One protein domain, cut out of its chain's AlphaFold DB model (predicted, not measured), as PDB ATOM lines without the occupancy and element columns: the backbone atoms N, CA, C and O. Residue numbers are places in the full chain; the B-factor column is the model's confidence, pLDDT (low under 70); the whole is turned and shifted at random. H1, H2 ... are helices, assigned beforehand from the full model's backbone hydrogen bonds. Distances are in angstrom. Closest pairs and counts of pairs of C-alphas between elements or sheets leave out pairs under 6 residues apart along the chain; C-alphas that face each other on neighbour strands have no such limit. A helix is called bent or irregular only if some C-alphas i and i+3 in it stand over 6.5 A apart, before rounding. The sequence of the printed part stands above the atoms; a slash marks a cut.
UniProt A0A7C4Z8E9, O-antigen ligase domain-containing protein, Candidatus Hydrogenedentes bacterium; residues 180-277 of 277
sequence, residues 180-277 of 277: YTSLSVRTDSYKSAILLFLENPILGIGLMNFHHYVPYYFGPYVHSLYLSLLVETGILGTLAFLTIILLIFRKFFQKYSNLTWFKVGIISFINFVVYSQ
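What this domain is: This is residues 180 to 277 of the 277 residues of the protein "O-antigen ligase domain-containing protein" of Candidatus Hydrogenedentes bacterium (UniProt A0A7C4Z8E9). An open, flat frame of helices: a small cluster at one end, where H1 packs on the short arm H3a and little H2 lies near by, and from it the long arm H3b reaches out to the far end. There the chain turns tightly and H4 folds back over a gap from H3b, touching no helix. The printed part has 98 residues with four named helices, H1 H2 H3 H4 along the chain, and no named strand; the class is all helix. The whole is loose, with a radius of gyration of the C-alphas of 16.5 A, and spans 49 by 32 by 17 A.

How they stand to each other: Start with the longest helix, H3, residues 225 to 256. By its hydrogen bonds it was assigned as one helix, but it is bent: C-alphas 232 and 235 are 9.4 A apart. Its arms H3a, residues 225 to 232, and H3b, residues 235 to 256, run opposite ways at a shallow tilt of 32 degrees. They touch, H3b with residues 237 to 238 alone, and their closest C-alphas, those of Leu 230 and Thr 238, are 5.6 A apart. Look next at H1, residues 182 to 199: with residues 190 to 197 alone it touches H3a, the same way at a steep tilt of 40 degrees, the closest C-alphas being Phe 197 and Val 231 at 4.6 A. H2, residues 210 to 213, and H3a only just touch, with 3 pairs of C-alphas within 8 A, the closest Phe 210 and Glu 232 at 6.8 A. At the other end find H4, residues 260 to 275: it is close to H3b but not clearly touching, the closest C-alphas being Tyr 256 and Phe 262 at 6.4 A, opposite ways at a shallow tilt of 22 degrees. H1 and H4 are apart. Every O i to N i+4 pair is within hydrogen-bond range in H3a, H3b and H4, and 13 of 14 are in H1; H2 is too short for such a pair.

Where its parts are: Find C-alpha 235 at (212.545, 195.724, 106.589); from there H3b runs 30.6 A to C-alpha 256 at (241.913, 195.484, 97.965). H3a covers 10.3 A, H1 26.1 A and H2 5.5 A. H4 runs 23.2 A and ends at C-alpha 275, (229.997, 183.988, 116.356).

The domain as a whole: The C-alphas farthest apart, those of Pro 215 and Asn 258, are 49.4 A apart. The printed part has no cut, and the link from H2 to H3, 11 residues, is long. Residues 243 to 248, 254 to 261 and 267 to 272 stand free. The mean pLDDT of the printed part is 75.3; it is under 70 at residues 180 to 185, 215 to 221, 252 and 257 to 277.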
ATOM      1  N   TYR A 180     216.084 178.174 133.719       51.53
ATOM      2  CA  TYR A 180     216.472 179.536 133.345       51.53
ATOM      3  C   TYR A 180     217.984 179.628 133.105       51.53
ATOM      4  O   TYR A 180     218.760 179.979 133.993       51.53
ATOM      5  N   THR A 181     218.429 179.281 131.895       60.97
ATOM      6  CA  THR A 181     219.809 179.530 131.443       60.97
ATOM      7  C   THR A 181     219.878 180.804 130.604       60.97
ATOM      8  O   THR A 181     218.899 181.236 130.002       60.97
ATOM      9  N   SER A 182     221.079 181.369 130.438       60.53
ATOM     10  CA  SER A 182     221.309 182.471 129.487       60.53
ATOM     11  C   SER A 182     220.904 182.135 128.040       60.53
ATOM     12  O   SER A 182     220.780 183.035 127.217       60.53
ATOM     13  N   LEU A 183     220.761 180.847 127.706       63.91
ATOM     14  CA  LEU A 183     220.290 180.366 126.406       63.91
ATOM     15  C   LEU A 183     218.761 180.419 126.290       63.91
ATOM     16  O   LEU A 183     218.267 180.862 125.252       63.91
ATOM     17  N   SER A 184     218.019 180.026 127.333       67.06
ATOM     18  CA  SER A 184     216.551 180.116 127.321       67.06
ATOM     19  C   SER A 184     216.086 181.571 127.278       67.06
ATOM     20  O   SER A 184     215.312 181.923 126.393       67.06
ATOM     21  N   VAL A 185     216.697 182.453 128.080       68.25
ATOM     22  CA  VAL A 185     216.417 183.905 128.057       68.25
ATOM     23  C   VAL A 185     216.633 184.516 126.662       68.25
ATOM     24  O   VAL A 185     215.803 185.285 126.186       68.25
ATOM     25  N   ARG A 186     217.708 184.137 125.950       74.44
ATOM     26  CA  ARG A 186     217.959 184.603 124.569       74.44
ATOM     27  C   ARG A 186     216.939 184.072 123.578       74.44
ATOM     28  O   ARG A 186     216.505 184.809 122.701       74.44
ATOM     29  N   THR A 187     216.584 182.799 123.710       79.50
ATOM     30  CA  THR A 187     215.640 182.139 122.805       79.50
ATOM     31  C   THR A 187     214.261 182.775 122.930       79.50
ATOM     32  O   THR A 187     213.624 183.054 121.916       79.50
ATOM     33  N   ASP A 188     213.829 183.080 124.151       80.69
ATOM     34  CA  ASP A 188     212.554 183.751 124.390       80.69
ATOM     35  C   ASP A 188     212.596 185.218 123.945       80.69
ATOM     36  O   ASP A 188     211.675 185.671 123.267       80.69
ATOM     37  N   SER A 189     213.707 185.926 124.172       82.44
ATOM     38  CA  SER A 189     213.938 187.254 123.581       82.44
ATOM     39  C   SER A 189     213.849 187.250 122.048       82.44
ATOM     40  O   SER A 189     213.250 188.148 121.457       82.44
ATOM     41  N   TYR A 190     214.421 186.242 121.380       87.94
ATOM     42  CA  TYR A 190     214.387 186.137 119.917       87.94
ATOM     43  C   TYR A 190     212.980 185.832 119.406       87.94
ATOM     44  O   TYR A 190     212.556 186.432 118.420       87.94
ATOM     45  N   LYS A 191     212.229 184.959 120.089       87.06
ATOM     46  CA  LYS A 191     210.815 184.712 119.766       87.06
ATOM     47  C   LYS A 191     209.996 185.997 119.874       87.06
ATOM     48  O   LYS A 191     209.280 186.325 118.933       87.06
ATOM     49  N   SER A 192     210.148 186.748 120.965       87.75
ATOM     50  CA  SER A 192     209.458 188.030 121.157       87.75
ATOM     51  C   SER A 192     209.822 189.043 120.070       87.75
ATOM     52  O   SER A 192     208.940 189.697 119.521       87.75
ATOM     53  N   ALA A 193     211.100 189.130 119.690       89.25
ATOM     54  CA  ALA A 193     211.531 190.005 118.603       89.25
ATOM     55  C   ALA A 193     210.935 189.612 117.245       89.25
ATOM     56  O   ALA A 193     210.530 190.483 116.480       89.25
ATOM     57  N   ILE A 194     210.832 188.314 116.948       92.12
ATOM     58  CA  ILE A 194     210.186 187.845 115.716       92.12
ATOM     59  C   ILE A 194     208.698 188.205 115.722       92.12
ATOM     60  O   ILE A 194     208.205 188.715 114.721       92.12
ATOM     61  N   LEU A 195     207.989 187.989 116.833       92.06
ATOM     62  CA  LEU A 195     206.566 188.328 116.942       92.06
ATOM     63  C   LEU A 195     206.323 189.832 116.747       92.06
ATOM     64  O   LEU A 195     205.513 190.210 115.906       92.06
ATOM     65  N   LEU A 196     207.094 190.686 117.426       90.88
ATOM     66  CA  LEU A 196     206.996 192.145 117.283       90.88
ATOM     67  C   LEU A 196     207.321 192.626 115.863       90.88
ATOM     68  O   LEU A 196     206.712 193.576 115.369       90.88
ATOM     69  N   PHE A 197     208.259 191.961 115.181       94.06
ATOM     70  CA  PHE A 197     208.554 192.246 113.779       94.06
ATOM     71  C   PHE A 197     207.379 191.864 112.876       94.06
ATOM     72  O   PHE A 197     207.034 192.629 111.981       94.06
ATOM     73  N   LEU A 198     206.750 190.707 113.105       95.00
ATOM     74  CA  LEU A 198     205.591 190.273 112.322       95.00
ATOM     75  C   LEU A 198     204.389 191.215 112.492       95.00
ATOM     76  O   LEU A 198     203.625 191.382 111.545       95.00
ATOM     77  N   GLU A 199     204.252 191.863 113.650       94.94
ATOM     78  CA  GLU A 199     203.244 192.905 113.884       94.94
ATOM     79  C   GLU A 199     203.576 194.225 113.166       94.94
ATOM     80  O   GLU A 199     202.677 194.885 112.645       94.94
ATOM     81  N   ASN A 200     204.859 194.606 113.100       92.75
ATOM     82  CA  ASN A 200     205.312 195.884 112.532       92.75
ATOM     83  C   ASN A 200     206.426 195.710 111.473       92.75
ATOM     84  O   ASN A 200     207.523 196.255 111.622       92.75
ATOM     85  N   PRO A 201     206.185 194.999 110.355       95.31
ATOM     86  CA  PRO A 201     207.265 194.513 109.491       95.31
ATOM     87  C   PRO A 201     207.944 195.597 108.645       95.31
ATOM     88  O   PRO A 201     209.092 195.439 108.231       95.31
ATOM     89  N   ILE A 202     207.246 196.698 108.347       94.31
ATOM     90  CA  ILE A 202     207.736 197.710 107.399       94.31
ATOM     91  C   ILE A 202     208.674 198.708 108.083       94.31
ATOM     92  O   ILE A 202     209.807 198.884 107.632       94.31
ATOM     93  N   LEU A 203     208.193 199.347 109.154       92.06
ATOM     94  CA  LEU A 203     208.889 200.423 109.872       92.06
ATOM     95  C   LEU A 203     209.456 199.984 111.228       92.06
ATOM     96  O   LEU A 203     210.248 200.719 111.812       92.06
ATOM     97  N   GLY A 204     209.084 198.797 111.711       94.06
ATOM     98  CA  GLY A 204     209.435 198.346 113.049       94.06
ATOM     99  C   GLY A 204     208.713 199.124 114.146       94.06
ATOM    100  O   GLY A 204     207.804 199.915 113.894       94.06
ATOM    101  N   ILE A 205     209.141 198.883 115.382       92.00
ATOM    102  CA  ILE A 205     208.583 199.496 116.602       92.00
ATOM    103  C   ILE A 205     209.295 200.796 117.024       92.00
ATOM    104  O   ILE A 205     208.985 201.375 118.065       92.00
ATOM    105  N   GLY A 206     210.259 201.271 116.231       87.12
ATOM    106  CA  GLY A 206     211.101 202.426 116.531       87.12
ATOM    107  C   GLY A 206     212.412 202.053 117.233       87.12
ATOM    108  O   GLY A 206     212.493 201.088 117.994       87.12
ATOM    109  N   LEU A 207     213.456 202.839 116.959       81.94
ATOM    110  CA  LEU A 207     214.798 202.630 117.503       81.94
ATOM    111  C   LEU A 207     214.800 202.662 119.029       81.94
ATOM    112  O   LEU A 207     214.212 203.557 119.635       81.94
ATOM    113  N   MET A 208     215.523 201.716 119.624       80.88
ATOM    114  CA  MET A 208     215.671 201.561 121.069       80.88
ATOM    115  C   MET A 208     214.360 201.255 121.811       80.88
ATOM    116  O   MET A 208     214.358 201.253 123.037       80.88
ATOM    117  N   ASN A 209     213.248 200.958 121.130       84.06
ATOM    118  CA  ASN A 209     211.963 200.725 121.800       84.06
ATOM    119  C   ASN A 209     211.738 199.280 122.245       84.06
ATOM    120  O   ASN A 209     210.789 199.030 122.982       84.06
ATOM    121  N   PHE A 210     212.588 198.326 121.859       83.44
ATOM    122  CA  PHE A 210     212.373 196.905 122.157       83.44
ATOM    123  C   PHE A 210     212.091 196.617 123.645       83.44
ATOM    124  O   PHE A 210     211.178 195.863 123.979       83.44
ATOM    125  N   HIS A 211     212.812 197.291 124.543       81.25
ATOM    126  CA  HIS A 211     212.671 197.149 125.993       81.25
ATOM    127  C   HIS A 211     211.318 197.622 126.563       81.25
ATOM    128  O   HIS A 211     210.991 197.278 127.696       81.25
ATOM    129  N   HIS A 212     210.533 198.401 125.811       82.62
ATOM    130  CA  HIS A 212     209.180 198.810 126.208       82.62
ATOM    131  C   HIS A 212     208.123 197.745 125.899       82.62
ATOM    132  O   HIS A 212     207.080 197.719 126.547       82.62
ATOM    133  N   TYR A 213     208.389 196.872 124.925       80.81
ATOM    134  CA  TYR A 213     207.443 195.853 124.462       80.81
ATOM    135  C   TYR A 213     207.687 194.483 125.096       80.81
ATOM    136  O   TYR A 213     206.784 193.648 125.123       80.81
ATOM    137  N   VAL A 214     208.891 194.238 125.617       77.56
ATOM    138  CA  VAL A 214     209.265 192.953 126.213       77.56
ATOM    139  C   VAL A 214     209.580 193.133 127.701       77.56
ATOM    140  O   VAL A 214     210.385 193.998 128.048       77.56
ATOM    141  N   PRO A 215     208.987 192.318 128.601       69.62
ATOM    142  CA  PRO A 215     209.287 192.377 130.028       69.62
ATOM    143  C   PRO A 215     210.786 192.255 130.318       69.62
ATOM    144  O   PRO A 215     211.471 191.401 129.757       69.62
ATOM    145  N   TYR A 216     211.270 193.053 131.273       59.69
ATOM    146  CA  TYR A 216     212.691 193.168 131.630       59.69
ATOM    147  C   TYR A 216     213.389 191.822 131.912       59.69
ATOM    148  O   TYR A 216     214.570 191.661 131.616       59.69
ATOM    149  N   TYR A 217     212.653 190.831 132.429       56.09
ATOM    150  CA  TYR A 217     213.172 189.495 132.744       56.09
ATOM    151  C   TYR A 217     213.618 188.677 131.520       56.09
ATOM    152  O   TYR A 217     214.440 187.778 131.674       56.09
ATOM    153  N   PHE A 218     213.146 188.993 130.309       58.75
ATOM    154  CA  PHE A 218     213.640 188.360 129.076       58.75
ATOM    155  C   PHE A 218     214.939 188.993 128.555       58.75
ATOM    156  O   PHE A 218     215.517 188.505 127.585       58.75
ATOM    157  N   GLY A 219     215.423 190.041 129.224       59.56
ATOM    158  CA  GLY A 219     216.560 190.848 128.816       59.56
ATOM    159  C   GLY A 219     216.095 192.147 128.146       59.56
ATOM    160  O   GLY A 219     215.253 192.106 127.252       59.56
ATOM    161  N   PRO A 220     216.647 193.314 128.526       60.09
ATOM    162  CA  PRO A 220     216.225 194.604 127.972       60.09
ATOM    163  C   PRO A 220     216.590 194.792 126.491       60.09
ATOM    164  O   PRO A 220     216.191 195.778 125.885       60.09
ATOM    165  N   TYR A 221     217.361 193.882 125.890       66.88
ATOM    166  CA  TYR A 221     217.863 194.035 124.529       66.88
ATOM    167  C   TYR A 221     217.888 192.701 123.797       66.88
ATOM    168  O   TYR A 221     218.254 191.668 124.361       66.88
ATOM    169  N   VAL A 222     217.609 192.747 122.496       72.00
ATOM    170  CA  VAL A 222     217.870 191.620 121.604       72.00
ATOM    171  C   VAL A 222     219.380 191.447 121.477       72.00
ATOM    172  O   VAL A 222     220.086 192.326 120.988       72.00
ATOM    173  N   HIS A 223     219.893 190.286 121.877       72.44
ATOM    174  CA  HIS A 223     221.322 189.962 121.798       72.44
ATOM    175  C   HIS A 223     221.842 189.679 120.369       72.44
ATOM    176  O   HIS A 223     222.904 189.089 120.211       72.44
ATOM    177  N   SER A 224     221.137 190.158 119.341       80.38
ATOM    178  CA  SER A 224     221.524 190.111 117.931       80.38
ATOM    179  C   SER A 224     221.253 191.467 117.288       80.38
ATOM    180  O   SER A 224     220.109 191.921 117.236       80.38
ATOM    181  N   LEU A 225     222.306 192.107 116.768       82.00
ATOM    182  CA  LEU A 225     222.211 193.401 116.083       82.00
ATOM    183  C   LEU A 225     221.248 193.339 114.892       82.00
ATOM    184  O   LEU A 225     220.478 194.265 114.671       82.00
ATOM    185  N   TYR A 226     221.281 192.245 114.130       85.19
ATOM    186  CA  TYR A 226     220.438 192.084 112.947       85.19
ATOM    187  C   TYR A 226     218.964 191.971 113.320       85.19
ATOM    188  O   TYR A 226     218.126 192.590 112.676       85.19
ATOM    189  N   LEU A 227     218.658 191.218 114.377       87.06
ATOM    190  CA  LEU A 227     217.285 191.053 114.840       87.06
ATOM    191  C   LEU A 227     216.769 192.320 115.545       87.06
ATOM    192  O   LEU A 227     215.610 192.676 115.372       87.06
ATOM    193  N   SER A 228     217.641 193.045 116.254       86.44
ATOM    194  CA  SER A 228     217.345 194.380 116.793       86.44
ATOM    195  C   SER A 228     217.032 195.381 115.673       86.44
ATOM    196  O   SER A 228     215.985 196.017 115.710       86.44
ATOM    197  N   LEU A 229     217.860 195.461 114.624       85.94
ATOM    198  CA  LEU A 229     217.580 196.314 113.461       85.94
ATOM    199  C   LEU A 229     216.265 195.927 112.775       85.94
ATOM    200  O   LEU A 229     215.469 196.807 112.445       85.94
ATOM    201  N   LEU A 230     216.025 194.625 112.605       91.06
ATOM    202  CA  LEU A 230     214.817 194.110 111.968       91.06
ATOM    203  C   LEU A 230     213.555 194.476 112.749       91.06
ATOM    204  O   LEU A 230     212.593 194.938 112.145       91.06
ATOM    205  N   VAL A 231     213.560 194.312 114.073       93.38
ATOM    206  CA  VAL A 231     212.382 194.604 114.896       93.38
ATOM    207  C   VAL A 231     212.165 196.108 115.086       93.38
ATOM    208  O   VAL A 231     211.031 196.578 115.039       93.38
ATOM    209  N   GLU A 232     213.234 196.889 115.255       88.62
ATOM    210  CA  GLU A 232     213.141 198.315 115.593       88.62
ATOM    211  C   GLU A 232     212.956 199.218 114.376       88.62
ATOM    212  O   GLU A 232     212.318 200.262 114.483       88.62
ATOM    213  N   THR A 233     213.494 198.834 113.219       90.12
ATOM    214  CA  THR A 233     213.442 199.655 111.994       90.12
ATOM    215  C   THR A 233     212.680 199.000 110.845       90.12
ATOM    216  O   THR A 233     212.534 199.595 109.772       90.12
ATOM    217  N   GLY A 234     212.214 197.766 111.053       93.50
ATOM    218  CA  GLY A 234     211.540 196.975 110.038       93.50
ATOM    219  C   GLY A 234     212.455 196.601 108.875       93.50
ATOM    220  O   GLY A 234     213.685 196.755 108.902       93.50
ATOM    221  N   ILE A 235     211.836 196.117 107.804       95.50
ATOM    222  CA  ILE A 235     212.545 195.724 106.589       95.50
ATOM    223  C   ILE A 235     213.208 196.925 105.901       95.50
ATOM    224  O   ILE A 235     214.291 196.775 105.339       95.50
ATOM    225  N   LEU A 236     212.615 198.124 105.972       90.94
ATOM    226  CA  LEU A 236     213.149 199.299 105.277       90.94
ATOM    227  C   LEU A 236     214.465 199.779 105.891       90.94
ATOM    228  O   LEU A 236     215.450 199.952 105.166       90.94
ATOM    229  N   GLY A 237     214.512 199.954 107.213       87.50
ATOM    230  CA  GLY A 237     215.745 200.359 107.887       87.50
ATOM    231  C   GLY A 237     216.822 199.279 107.811       87.50
ATOM    232  O   GLY A 237     217.987 199.583 107.537       87.50
ATOM    233  N   THR A 238     216.423 198.010 107.919       90.06
ATOM    234  CA  THR A 238     217.344 196.876 107.772       90.06
ATOM    235  C   THR A 238     217.957 196.819 106.374       90.06
ATOM    236  O   THR A 238     219.175 196.694 106.246       90.06
ATOM    237  N   LEU A 239     217.162 196.965 105.309       92.19
ATOM    238  CA  LEU A 239     217.675 196.979 103.935       92.19
ATOM    239  C   LEU A 239     218.560 198.196 103.660       92.19
ATOM    240  O   LEU A 239     219.580 198.059 102.978       92.19
ATOM    241  N   ALA A 240     218.224 199.367 104.204       85.94
ATOM    242  CA  ALA A 240     219.071 200.551 104.097       85.94
ATOM    243  C   ALA A 240     220.445 200.312 104.748       85.94
ATOM    244  O   ALA A 240     221.481 200.551 104.119       85.94
ATOM    245  N   PHE A 241     220.462 199.756 105.963       84.56
ATOM    246  CA  PHE A 241     221.694 199.379 106.655       84.56
ATOM    247  C   PHE A 241     222.502 198.346 105.859       84.56
ATOM    248  O   PHE A 241     223.683 198.566 105.579       84.56
ATOM    249  N   LEU A 242     221.870 197.251 105.424       86.50
ATOM    250  CA  LEU A 242     222.530 196.207 104.636       86.50
ATOM    251  C   LEU A 242     223.090 196.754 103.320       86.50
ATOM    252  O   LEU A 242     224.197 196.389 102.933       86.50
ATOM    253  N   THR A 243     222.386 197.675 102.664       85.56
ATOM    254  CA  THR A 243     222.863 198.326 101.436       85.56
ATOM    255  C   THR A 243     224.135 199.128 101.693       85.56
ATOM    256  O   THR A 243     225.099 198.998 100.938       85.56
ATOM    257  N   ILE A 244     224.189 199.912 102.774       79.44
ATOM    258  CA  ILE A 244     225.396 200.664 103.151       79.44
ATOM    259  C   ILE A 244     226.562 199.702 103.393       79.44
ATOM    260  O   ILE A 244     227.646 199.901 102.838       79.44
ATOM    261  N   ILE A 245     226.333 198.636 104.163       78.81
ATOM    262  CA  ILE A 245     227.344 197.612 104.433       78.81
ATOM    263  C   ILE A 245     227.834 196.983 103.120       78.81
ATOM    264  O   ILE A 245     229.039 196.958 102.867       78.81
ATOM    265  N   LEU A 246     226.929 196.563 102.235       83.31
ATOM    266  CA  LEU A 246     227.268 195.982 100.933       83.31
ATOM    267  C   LEU A 246     228.051 196.951 100.040       83.31
ATOM    268  O   LEU A 246     229.000 196.533  99.380       83.31
ATOM    269  N   LEU A 247     227.707 198.240 100.023       80.06
ATOM    270  CA  LEU A 247     228.434 199.254  99.253       80.06
ATOM    271  C   LEU A 247     229.845 199.484  99.798       80.06
ATOM    272  O   LEU A 247     230.789 199.600  99.007       80.06
ATOM    273  N   ILE A 248     230.000 199.518 101.126       73.75
ATOM    274  CA  ILE A 248     231.310 199.594 101.782       73.75
ATOM    275  C   ILE A 248     232.136 198.380 101.378       73.75
ATOM    276  O   ILE A 248     233.221 198.556 100.821       73.75
ATOM    277  N   PHE A 249     231.605 197.169 101.568       73.62
ATOM    278  CA  PHE A 249     232.290 195.937 101.185       73.62
ATOM    279  C   PHE A 249     232.637 195.937  99.701       73.62
ATOM    280  O   PHE A 249     233.794 195.713  99.367       73.62
ATOM    281  N   ARG A 250     231.708 196.281  98.806       75.69
ATOM    282  CA  ARG A 250     231.957 196.333  97.359       75.69
ATOM    283  C   ARG A 250     233.115 197.265  97.009       75.69
ATOM    284  O   ARG A 250     234.023 196.853  96.288       75.69
ATOM    285  N   LYS A 251     233.118 198.500  97.525       72.44
ATOM    286  CA  LYS A 251     234.220 199.450  97.287       72.44
ATOM    287  C   LYS A 251     235.540 198.944  97.863       72.44
ATOM    288  O   LYS A 251     236.592 199.142  97.258       72.44
ATOM    289  N   PHE A 252     235.487 198.285  99.015       65.94
ATOM    290  CA  PHE A 252     236.669 197.728  99.660       65.94
ATOM    291  C   PHE A 252     237.232 196.529  98.877       65.94
ATOM    292  O   PHE A 252     238.429 196.494  98.602       65.94
ATOM    293  N   PHE A 253     236.376 195.609  98.422       70.50
ATOM    294  CA  PHE A 253     236.727 194.472  97.567       70.50
ATOM    295  C   PHE A 253     237.356 194.927  96.253       70.50
ATOM    296  O   PHE A 253     238.432 194.453  95.910       70.50
ATOM    297  N   GLN A 254     236.747 195.887  95.556       74.38
ATOM    298  CA  GLN A 254     237.275 196.406  94.287       74.38
ATOM    299  C   GLN A 254     238.693 196.973  94.415       74.38
ATOM    300  O   GLN A 254     239.477 196.900  93.474       74.38
ATOM    301  N   LYS A 255     239.028 197.546  95.573       73.38
ATOM    302  CA  LYS A 255     240.318 198.199  95.798       73.38
ATOM    303  C   LYS A 255     241.388 197.265  96.363       73.38
ATOM    304  O   LYS A 255     242.571 197.490  96.120       73.38
ATOM    305  N   TYR A 256     240.990 196.263  97.141       72.06
ATOM    306  CA  TYR A 256     241.913 195.484  97.965       72.06
ATOM    307  C   TYR A 256     241.845 193.964  97.727       72.06
ATOM    308  O   TYR A 256     242.564 193.231  98.403       72.06
ATOM    309  N   SER A 257     241.074 193.474  96.745       68.38
ATOM    310  CA  SER A 257     240.912 192.037  96.424       68.38
ATOM    311  C   SER A 257     242.219 191.264  96.229       68.38
ATOM    312  O   SER A 257     242.281 190.068  96.517       68.38
ATOM    313  N   ASN A 258     243.263 191.943  95.753       68.06
ATOM    314  CA  ASN A 258     244.553 191.330  95.440       68.06
ATOM    315  C   ASN A 258     245.481 191.219  96.661       68.06
ATOM    316  O   ASN A 258     246.525 190.578  96.577       68.06
ATOM    317  N   LEU A 259     245.123 191.815  97.804       66.88
ATOM    318  CA  LEU A 259     245.919 191.725  99.025       66.88
ATOM    319  C   LEU A 259     245.608 190.434  99.785       66.88
ATOM    320  O   LEU A 259     244.493 190.193 100.235       66.88
ATOM    321  N   THR A 260     246.639 189.631 100.013       55.88
ATOM    322  CA  THR A 260     246.607 188.400 100.815       55.88
ATOM    323  C   THR A 260     245.973 188.620 102.201       55.88
ATOM    324  O   THR A 260     245.070 187.893 102.608       55.88
ATOM    325  N   TRP A 261     246.334 189.715 102.875       53.59
ATOM    326  CA  TRP A 261     245.785 190.103 104.183       53.59
ATOM    327  C   TRP A 261     244.323 190.552 104.152       53.59
ATOM    328  O   TRP A 261     243.632 190.459 105.163       53.59
ATOM    329  N   PHE A 262     243.828 191.006 102.999       60.16
ATOM    330  CA  PHE A 262     242.417 191.343 102.837       60.16
ATOM    331  C   PHE A 262     241.546 190.080 102.873       60.16
ATOM    332  O   PHE A 262     240.517 190.066 103.547       60.16
ATOM    333  N   LYS A 263     242.009 188.986 102.255       57.75
ATOM    334  CA  LYS A 263     241.341 187.677 102.331       57.75
ATOM    335  C   LYS A 263     241.307 187.148 103.769       57.75
ATOM    336  O   LYS A 263     240.254 186.715 104.224       57.75
ATOM    337  N   VAL A 264     242.416 187.269 104.508       53.28
ATOM    338  CA  VAL A 264     242.481 186.922 105.944       53.28
ATOM    339  C   VAL A 264     241.491 187.763 106.755       53.28
ATOM    340  O   VAL A 264     240.716 187.215 107.532       53.28
ATOM    341  N   GLY A 265     241.459 189.081 106.535       58.09
ATOM    342  CA  GLY A 265     240.550 189.994 107.232       58.09
ATOM    343  C   GLY A 265     239.068 189.686 106.997       58.09
ATOM    344  O   GLY A 265     238.284 189.723 107.942       58.09
ATOM    345  N   ILE A 266     238.683 189.320 105.769       60.88
ATOM    346  CA  ILE A 266     237.312 188.888 105.455       60.88
ATOM    347  C   ILE A 266     236.961 187.599 106.187       60.88
ATOM    348  O   ILE A 266     235.879 187.509 106.759       60.88
ATOM    349  N   ILE A 267     237.858 186.612 106.196       56.19
ATOM    350  CA  ILE A 267     237.590 185.347 106.882       56.19
ATOM    351  C   ILE A 267     237.449 185.582 108.391       56.19
ATOM    352  O   ILE A 267     236.531 185.044 109.010       56.19
ATOM    353  N   SER A 268     238.282 186.439 108.983       50.78
ATOM    354  CA  SER A 268     238.140 186.847 110.386       50.78
ATOM    355  C   SER A 268     236.816 187.575 110.649       50.78
ATOM    356  O   SER A 268     236.164 187.308 111.657       50.78
ATOM    357  N   PHE A 269     236.386 188.453 109.738       58.44
ATOM    358  CA  PHE A 269     235.123 189.186 109.853       58.44
ATOM    359  C   PHE A 269     233.897 188.271 109.732       58.44
ATOM    360  O   PHE A 269     232.987 188.366 110.550       58.44
ATOM    361  N   ILE A 270     233.878 187.356 108.759       58.62
ATOM    362  CA  ILE A 270     232.796 186.374 108.594       58.62
ATOM    363  C   ILE A 270     232.700 185.492 109.840       58.62
ATOM    364  O   ILE A 270     231.608 185.314 110.373       58.62
ATOM    365  N   ASN A 271     233.836 185.007 110.350       49.06
ATOM    366  CA  ASN A 271     233.864 184.256 111.603       49.06
ATOM    367  C   ASN A 271     233.288 185.076 112.762       49.06
ATOM    368  O   ASN A 271     232.462 184.572 113.512       49.06
ATOM    369  N   PHE A 272     233.663 186.351 112.891       51.53
ATOM    370  CA  PHE A 272     233.110 187.222 113.926       51.53
ATOM    371  C   PHE A 272     231.588 187.375 113.809       51.53
ATOM    372  O   PHE A 272     230.892 187.202 114.806       51.53
ATOM    373  N   VAL A 273     231.063 187.645 112.610       52.91
ATOM    374  CA  VAL A 273     229.618 187.808 112.383       52.91
ATOM    375  C   VAL A 273     228.857 186.540 112.765       52.91
ATOM    376  O   VAL A 273     227.865 186.635 113.484       52.91
ATOM    377  N   VAL A 274     229.352 185.365 112.363       51.53
ATOM    378  CA  VAL A 274     228.750 184.064 112.703       51.53
ATOM    379  C   VAL A 274     228.785 183.795 114.213       51.53
ATOM    380  O   VAL A 274     227.831 183.247 114.753       51.53
ATOM    381  N   TYR A 275     229.845 184.210 114.911       48.38
ATOM    382  CA  TYR A 275     229.997 183.988 116.356       48.38
ATOM    383  C   TYR A 275     229.352 185.055 117.251       48.38
ATOM    384  O   TYR A 275     229.209 184.831 118.453       48.38
ATOM    385  N   SER A 276     229.026 186.226 116.705       44.12
ATOM    386  CA  SER A 276     228.410 187.337 117.443       44.12
ATOM    387  C   SER A 276     226.891 187.210 117.627       44.12
ATOM    388  O   SER A 276     226.299 188.105 118.230       44.12
ATOM    389  N   GLN A 277     226.276 186.130 117.124       38.94
ATOM    390  CA  GLN A 277     224.839 185.840 117.243       38.94
ATOM    391  C   GLN A 277     224.491 184.891 118.397       38.94
ATOM    392  O   GLN A 277     225.366 184.099 118.819       38.94
TER     393      GLN A 277